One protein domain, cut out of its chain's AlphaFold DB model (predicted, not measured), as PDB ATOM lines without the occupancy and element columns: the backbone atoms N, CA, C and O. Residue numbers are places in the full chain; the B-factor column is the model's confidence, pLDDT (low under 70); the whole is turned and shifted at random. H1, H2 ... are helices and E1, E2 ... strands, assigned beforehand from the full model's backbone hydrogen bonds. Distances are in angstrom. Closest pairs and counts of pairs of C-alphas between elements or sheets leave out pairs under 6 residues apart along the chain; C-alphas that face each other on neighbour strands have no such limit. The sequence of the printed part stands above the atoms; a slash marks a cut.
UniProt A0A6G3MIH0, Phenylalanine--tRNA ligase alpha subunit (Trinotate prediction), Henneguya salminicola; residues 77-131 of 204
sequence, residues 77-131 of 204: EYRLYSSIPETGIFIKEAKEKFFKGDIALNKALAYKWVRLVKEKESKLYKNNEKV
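AT A GLANCE: This is residues 77 to 131 of the 204 residues of the protein "Phenylalanine--tRNA ligase alpha subunit (Trinotate prediction)" of Henneguya salminicola (UniProt A0A6G3MIH0). Picture a small rounded body in which three short helices gather on one side of a two-stranded hairpin, E1 and E2. H3 packs on both of the other helices, meeting the first residues of H1 about perpendicular and folding back from H2, while residues 89 to 90, just before H2, add a short antiparallel piece beside E2. The printed part has 55 residues, with three named helices and two named strands in the order H1, H2, H3, E1, E2; the sheet, order E1 - E2, is antiparallel and the class is mixed, helices and strands. The whole is compact, with a radius of gyration of the C-alphas of 9.9 A and spans of 27 by 24 by 18 A.

HOW THE PARTS SIT: Start with H1, residues 77 to 83, and look on to H3, residues 101 to 110: they touch, about perpendicular at 78 degrees, and their closest C-alphas are those of Glu 77 and Ala 104, 4.0 A apart. H2, residues 91 to 96, is close to H1 but not clearly touching, with the closest C-alphas, Leu 80 and Ala 94, 6.9 A apart. H2 and H3 touch and form a helical hairpin, opposite ways at a steep tilt of 44 degrees; their closest C-alphas are those of Lys 95 and Gly 101, 4.0 A apart. In H1, H2 and H3 every O i to N i+4 pair is within hydrogen-bond range. Next come E1, residues 114 to 117, and E2, residues 123 to 126, an antiparallel hairpin with 146 degrees between their directions. Look there for N 115 and O 125, 2.8 A apart, and N 117 and O 123, 2.9 A apart, both within hydrogen-bond range. The closest C-alphas of H3 and E1, Ala 108 and Val 114, are 5.8 A apart, and those of H2 and E2, Ile 91 and Lys 123, are 5.6 A apart. H2 and E1 are apart, as are H3 and E2.

IN THESE COORDINATES: Find C-alpha 77 at (187.063, 308.030, 220.188), where H1 begins; it runs 9.9 A to C-alpha 83. H2 goes from Ile 91 to Glu 96. H3 starts at C-alpha 101, at (195.169, 308.828, 220.960), and runs 14.1 A to Ala 110. E1 covers 9.9 A from Val 114 to Val 117, and E2 covers 10.4 A from Lys 123 to C-alpha 126 at (185.696, 302.606, 209.893).

THE WHOLE: The two C-alphas farthest apart, those of Lys 120 between E1 and E2 and Val 131 at the end of the printed part, are 28.5 A apart. The printed part has no cut and no long link; H1 to H2 is short, and the other three links are tight. The mean pLDDT of the printed part is 92.6, and no printed residue is under 70.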
ATOM      1  N   GLU A  77     187.402 309.160 221.048       95.50
ATOM      2  CA  GLU A  77     187.063 308.030 220.188       95.50
ATOM      3  C   GLU A  77     186.213 308.443 218.980       95.50
ATOM      4  O   GLU A  77     186.436 307.937 217.878       95.50
ATOM      5  N   TYR A  78     185.306 309.412 219.147       96.69
ATOM      6  CA  TYR A  78     184.503 309.946 218.049       96.69
ATOM      7  C   TYR A  78     185.331 310.834 217.117       96.69
ATOM      8  O   TYR A  78     185.214 310.731 215.894       96.69
ATOM      9  N   ARG A  79     186.220 311.668 217.670       95.38
ATOM     10  CA  ARG A  79     187.169 312.483 216.893       95.38
ATOM     11  C   ARG A  79     188.110 311.599 216.078       95.38
ATOM     12  O   ARG A  79     188.280 311.835 214.882       95.38
ATOM     13  N   LEU A  80     188.658 310.546 216.693       95.31
ATOM     14  CA  LEU A  80     189.488 309.557 216.008       95.31
ATOM     15  C   LEU A  80     188.699 308.899 214.879       95.31
ATOM     16  O   LEU A  80     189.148 308.968 213.738       95.31
ATOM     17  N   TYR A  81     187.516 308.346 215.169       95.88
ATOM     18  CA  TYR A  81     186.636 307.742 214.166       95.88
ATOM     19  C   TYR A  81     186.381 308.696 212.993       95.88
ATOM     20  O   TYR A  81     186.587 308.330 211.837       95.88
ATOM     21  N   SER A  82     186.002 309.941 213.283       94.44
ATOM     22  CA  SER A  82     185.661 310.946 212.273       94.44
ATOM     23  C   SER A  82     186.844 311.286 211.369       94.44
ATOM     24  O   SER A  82     186.658 311.536 210.182       94.44
ATOM     25  N   SER A  83     188.064 311.222 211.907       93.56
ATOM     26  CA  SER A  83     189.297 311.530 211.184       93.56
ATOM     27  C   SER A  83     189.797 310.429 210.242       93.56
ATOM     28  O   SER A  83     190.725 310.691 209.473       93.56
ATOM     29  N   ILE A  84     189.228 309.217 210.306       94.00
ATOM     30  CA  ILE A  84     189.652 308.080 209.478       94.00
ATOM     31  C   ILE A  84     189.105 308.254 208.049       94.00
ATOM     32  O   ILE A  84     187.879 308.317 207.877       94.00
ATOM     33  N   PRO A  85     189.971 308.302 207.020       94.12
ATOM     34  CA  PRO A  85     189.545 308.317 205.624       94.12
ATOM     35  C   PRO A  85     189.050 306.930 205.187       94.12
ATOM     36  O   PRO A  85     189.342 305.920 205.828       94.12
ATOM     37  N   GLU A  86     188.335 306.854 204.065       90.38
ATOM     38  CA  GLU A  86     187.846 305.576 203.517       90.38
ATOM     39  C   GLU A  86     188.984 304.598 203.183       90.38
ATOM     40  O   GLU A  86     188.847 303.390 203.361       90.38
ATOM     41  N   THR A  87     190.149 305.128 202.801       93.00
ATOM     42  CA  THR A  87     191.383 304.368 202.543       93.00
ATOM     43  C   THR A  87     192.037 303.796 203.805       93.00
ATOM     44  O   THR A  87     193.039 303.086 203.711       93.00
ATOM     45  N   GLY A  88     191.503 304.119 204.986       93.44
ATOM     46  CA  GLY A  88     192.080 303.777 206.279       93.44
ATOM     47  C   GLY A  88     193.283 304.643 206.659       93.44
ATOM     48  O   GLY A  88     193.818 305.407 205.856       93.44
ATOM     49  N   ILE A  89     193.701 304.519 207.917       94.81
ATOM     50  CA  ILE A  89     194.831 305.252 208.508       94.81
ATOM     51  C   ILE A  89     195.751 304.286 209.256       94.81
ATOM     52  O   ILE A  89     195.286 303.293 209.821       94.81
ATOM     53  N   PHE A  90     197.053 304.552 209.293       94.75
ATOM     54  CA  PHE A  90     197.971 303.753 210.103       94.75
ATOM     55  C   PHE A  90     197.720 303.973 211.598       94.75
ATOM     56  O   PHE A  90     197.434 305.089 212.030       94.75
ATOM     57  N   ILE A  91     197.866 302.923 212.418       92.69
ATOM     58  CA  ILE A  91     197.655 303.042 213.875       92.69
ATOM     59  C   ILE A  91     198.540 304.131 214.480       92.69
ATOM     60  O   ILE A  91     198.076 304.901 215.317       92.69
ATOM     61  N   LYS A  92     199.818 304.164 214.086       91.38
ATOM     62  CA  LYS A  92     200.793 305.114 214.625       91.38
ATOM     63  C   LYS A  92     200.341 306.552 214.368       91.38
ATOM     64  O   LYS A  92     200.208 307.327 215.307       91.38
ATOM     65  N   GLU A  93     199.982 306.842 213.121       92.06
ATOM     66  CA  GLU A  93     199.458 308.144 212.708       92.06
ATOM     67  C   GLU A  93     198.167 308.505 213.461       92.06
ATOM     68  O   GLU A  93     198.042 309.606 213.992       92.06
ATOM     69  N   ALA A  94     197.223 307.566 213.588       91.00
ATOM     70  CA  ALA A  94     195.968 307.804 214.300       91.00
ATOM     71  C   ALA A  94     196.172 308.147 215.787       91.00
ATOM     72  O   ALA A  94     195.427 308.962 216.334       91.00
ATOM     73  N   LYS A  95     197.170 307.536 216.439       90.25
ATOM     74  CA  LYS A  95     197.510 307.802 217.845       90.25
ATOM     75  C   LYS A  95     198.217 309.142 218.036       90.25
ATOM     76  O   LYS A  95     197.952 309.819 219.021       90.25
ATOM     77  N   GLU A  96     199.098 309.514 217.113       91.25
ATOM     78  CA  GLU A  96     199.893 310.748 217.193       91.25
ATOM     79  C   GLU A  96     199.081 312.000 216.821       91.25
ATOM     80  O   GLU A  96     199.402 313.101 217.259       91.25
ATOM     81  N   LYS A  97     197.988 311.842 216.063       85.75
ATOM     82  CA  LYS A  97     197.147 312.950 215.585       85.75
ATOM     83  C   LYS A  97     196.388 313.700 216.686       85.75
ATOM     84  O   LYS A  97     196.012 314.851 216.479       85.75
ATOM     85  N   PHE A  98     196.135 313.070 217.836       80.75
ATOM     86  CA  PHE A  98     195.322 313.655 218.906       80.75
ATOM     87  C   PHE A  98     195.917 313.417 220.290       80.75
ATOM     88  O   PHE A  98     196.513 312.378 220.575       80.75
ATOM     89  N   PHE A  99     195.647 314.354 221.199       79.62
ATOM     90  CA  PHE A  99     195.839 314.125 222.625       79.62
ATOM     91  C   PHE A  99     195.036 312.889 223.069       79.62
ATOM     92  O   PHE A  99     193.882 312.721 222.675       79.62
ATOM     93  N   LYS A 100     195.657 312.010 223.870       87.94
ATOM     94  CA  LYS A 100     195.069 310.734 224.334       87.94
ATOM     95  C   LYS A 100     194.666 309.761 223.202       87.94
ATOM     96  O   LYS A 100     193.718 308.989 223.357       87.94
ATOM     97  N   GLY A 101     195.423 309.723 222.100       91.75
ATOM     98  CA  GLY A 101     195.169 308.828 220.960       91.75
ATOM     99  C   GLY A 101     195.068 307.332 221.303       91.75
ATOM    100  O   GLY A 101     194.233 306.628 220.735       91.75
ATOM    101  N   ASP A 102     195.829 306.834 222.284       93.50
ATOM    102  CA  ASP A 102     195.691 305.449 222.765       93.50
ATOM    103  C   ASP A 102     194.317 305.166 223.385       93.50
ATOM    104  O   ASP A 102     193.708 304.129 223.121       93.50
ATOM    105  N   ILE A 103     193.804 306.098 224.195       93.06
ATOM    106  CA  ILE A 103     192.483 305.974 224.824       93.06
ATOM    107  C   ILE A 103     191.405 306.016 223.744       93.06
ATOM    108  O   ILE A 103     190.519 305.159 223.739       93.06
ATOM    109  N   ALA A 104     191.519 306.964 222.810       95.19
ATOM    110  CA  ALA A 104     190.615 307.099 221.674       95.19
ATOM    111  C   ALA A 104     190.524 305.796 220.869       95.19
ATOM    112  O   ALA A 104     189.430 305.302 220.597       95.19
ATOM    113  N   LEU A 105     191.676 305.203 220.541       95.31
ATOM    114  CA  LEU A 105     191.748 303.966 219.777       95.31
ATOM    115  C   LEU A 105     191.124 302.792 220.534       95.31
ATOM    116  O   LEU A 105     190.288 302.075 219.984       95.31
ATOM    117  N   ASN A 106     191.514 302.597 221.795       94.94
ATOM    118  CA  ASN A 106     191.014 301.493 222.610       94.94
ATOM    119  C   ASN A 106     189.491 301.563 222.771       94.94
ATOM    120  O   ASN A 106     188.816 300.536 222.708       94.94
ATOM    121  N   LYS A 107     188.941 302.771 222.931       95.25
ATOM    122  CA  LYS A 107     187.495 302.987 223.029       95.25
ATOM    123  C   LYS A 107     186.785 302.771 221.701       95.25
ATOM    124  O   LYS A 107     185.813 302.023 221.669       95.25
ATOM    125  N   ALA A 108     187.308 303.316 220.605       95.88
ATOM    126  CA  ALA A 108     186.741 303.099 219.277       95.88
ATOM    127  C   ALA A 108     186.719 301.606 218.889       95.88
ATOM    128  O   ALA A 108     185.742 301.139 218.303       95.88
ATOM    129  N   LEU A 109     187.755 300.837 219.251       95.69
ATOM    130  CA  LEU A 109     187.791 299.379 219.067       95.69
ATOM    131  C   LEU A 109     186.782 298.661 219.974       95.69
ATOM    132  O   LEU A 109     186.041 297.801 219.501       95.69
ATOM    133  N   ALA A 110     186.714 299.024 221.260       94.94
ATOM    134  CA  ALA A 110     185.782 298.423 222.216       94.94
ATOM    135  C   ALA A 110     184.312 298.663 221.832       94.94
ATOM    136  O   ALA A 110     183.483 297.764 221.962       94.94
ATOM    137  N   TYR A 111     184.000 299.849 221.307       95.69
ATOM    138  CA  TYR A 111     182.681 300.192 220.773       95.69
ATOM    139  C   TYR A 111     182.438 299.657 219.357       95.69
ATOM    140  O   TYR A 111     181.349 299.835 218.815       95.69
ATOM    141  N   LYS A 112     183.430 298.986 218.757       96.19
ATOM    142  CA  LYS A 112     183.388 298.437 217.395       96.19
ATOM    143  C   LYS A 112     183.128 299.489 216.311       96.19
ATOM    144  O   LYS A 112     182.604 299.152 215.255       96.19
ATOM    145  N   TRP A 113     183.511 300.744 216.546       96.81
ATOM    146  CA  TRP A 113     183.403 301.835 215.566       96.81
ATOM    147  C   TRP A 113     184.477 301.744 214.487       96.81
ATOM    148  O   TRP A 113     184.281 302.178 213.351       96.81
ATOM    149  N   VAL A 114     185.618 301.163 214.847       95.94
ATOM    150  CA  VAL A 114     186.748 300.933 213.949       95.94
ATOM    151  C   VAL A 114     187.149 299.468 213.992       95.94
ATOM    152  O   VAL A 114     186.943 298.779 214.993       95.94
ATOM    153  N   ARG A 115     187.743 298.994 212.901       95.44
ATOM    154  CA  ARG A 115     188.338 297.663 212.798       95.44
ATOM    155  C   ARG A 115     189.815 297.766 212.461       95.44
ATOM    156  O   ARG A 115     190.240 298.651 211.718       95.44
ATOM    157  N   LEU A 116     190.573 296.831 213.011       94.31
ATOM    158  CA  LEU A 116     192.002 296.702 212.803       94.31
ATOM    159  C   LEU A 116     192.276 295.669 211.707       94.31
ATOM    160  O   LEU A 116     191.867 294.516 211.838       94.31
ATOM    161  N   VAL A 117     193.016 296.062 210.674       93.25
ATOM    162  CA  VAL A 117     193.504 295.162 209.625       93.25
ATOM    163  C   VAL A 117     195.018 295.034 209.770       93.25
ATOM    164  O   VAL A 117     195.747 296.027 209.736       93.25
ATOM    165  N   LYS A 118     195.481 293.800 209.996       88.81
ATOM    166  CA  LYS A 118     196.897 293.473 210.180       88.81
ATOM    167  C   LYS A 118     197.507 293.083 208.834       88.81
ATOM    168  O   LYS A 118     197.282 291.976 208.357       88.81
ATOM    169  N   GLU A 119     198.278 293.991 208.253       81.88
ATOM    170  CA  GLU A 119     199.120 293.746 207.075       81.88
ATOM    171  C   GLU A 119     200.601 293.906 207.471       81.88
ATOM    172  O   GLU A 119     200.939 293.758 208.647       81.88
ATOM    173  N   LYS A 120     201.495 294.231 206.522       80.50
ATOM    174  CA  LYS A 120     202.891 294.608 206.829       80.50
ATOM    175  C   LYS A 120     202.958 295.758 207.839       80.50
ATOM    176  O   LYS A 120     203.781 295.734 208.745       80.50
ATOM    177  N   GLU A 121     202.044 296.715 207.707       84.56
ATOM    178  CA  GLU A 121     201.778 297.751 208.695       84.56
ATOM    179  C   GLU A 121     200.288 297.756 209.023       84.56
ATOM    180  O   GLU A 121     199.432 297.670 208.143       84.56
ATOM    181  N   SER A 122     199.966 297.819 210.310       91.38
ATOM    182  CA  SER A 122     198.582 297.716 210.757       91.38
ATOM    183  C   SER A 122     197.802 299.012 210.516       91.38
ATOM    184  O   SER A 122     198.232 300.095 210.932       91.38
ATOM    185  N   LYS A 123     196.623 298.886 209.898       94.75
ATOM    186  CA  LYS A 123     195.729 300.000 209.551       94.75
ATOM    187  C   LYS A 123     194.372 299.895 210.236       94.75
ATOM    188  O   LYS A 123     193.873 298.807 210.524       94.75
ATOM    189  N   LEU A 124     193.766 301.052 210.467       95.00
ATOM    190  CA  LEU A 124     192.426 301.219 211.006       95.00
ATOM    191  C   LEU A 124     191.471 301.656 209.907       95.00
ATOM    192  O   LEU A 124     191.769 302.571 209.142       95.00
ATOM    193  N   TYR A 125     190.301 301.031 209.891       96.19
ATOM    194  CA  TYR A 125     189.197 301.376 209.005       96.19
ATOM    195  C   TYR A 125     187.937 301.610 209.828       96.19
ATOM    196  O   TYR A 125     187.751 300.987 210.879       96.19
ATOM    197  N   LYS A 126     187.044 302.469 209.334       96.69
ATOM    198  CA  LYS A 126     185.696 302.606 209.893       96.69
ATOM    199  C   LYS A 126     184.947 301.283 209.736       96.69
ATOM    200  O   LYS A 126     185.007 300.642 208.688       96.69
ATOM    201  N   ASN A 127     184.279 300.856 210.800       95.25
ATOM    202  CA  ASN A 127     183.472 299.640 210.789       95.25
ATOM    203  C   ASN A 127     181.998 299.930 210.466       95.25
ATOM    204  O   ASN A 127     181.325 299.104 209.858       95.25
ATOM    205  N   ASN A 128     181.525 301.116 210.843       92.56
ATOM    206  CA  ASN A 128     180.193 301.634 210.559       92.56
ATOM    207  C   ASN A 128     180.337 302.970 209.818       92.56
ATOM    208  O   ASN A 128     181.330 303.660 210.020       92.56
ATOM    209  N   GLU A 129     179.366 303.343 208.981       90.38
ATOM    210  CA  GLU A 129     179.354 304.655 208.304       90.38
ATOM    211  C   GLU A 129     178.953 305.798 209.245       90.38
ATOM    212  O   GLU A 129     179.390 306.942 209.094       90.38
ATOM    213  N   LYS A 130     178.122 305.485 210.242       92.62
ATOM    214  CA  LYS A 130     177.644 306.417 211.261       92.62
ATOM    215  C   LYS A 130     177.714 305.753 212.627       92.62
ATOM    216  O   LYS A 130     177.395 304.573 212.768       92.62
ATOM    217  N   VAL A 131     178.120 306.532 213.622       95.94
ATOM    218  CA  VAL A 131     178.183 306.130 215.028       95.94
ATOM    219  C   VAL A 131     177.610 307.259 215.877       95.94
ATOM    220  O   VAL A 131     177.735 308.429 215.509       95.94
TER     221      VAL A 131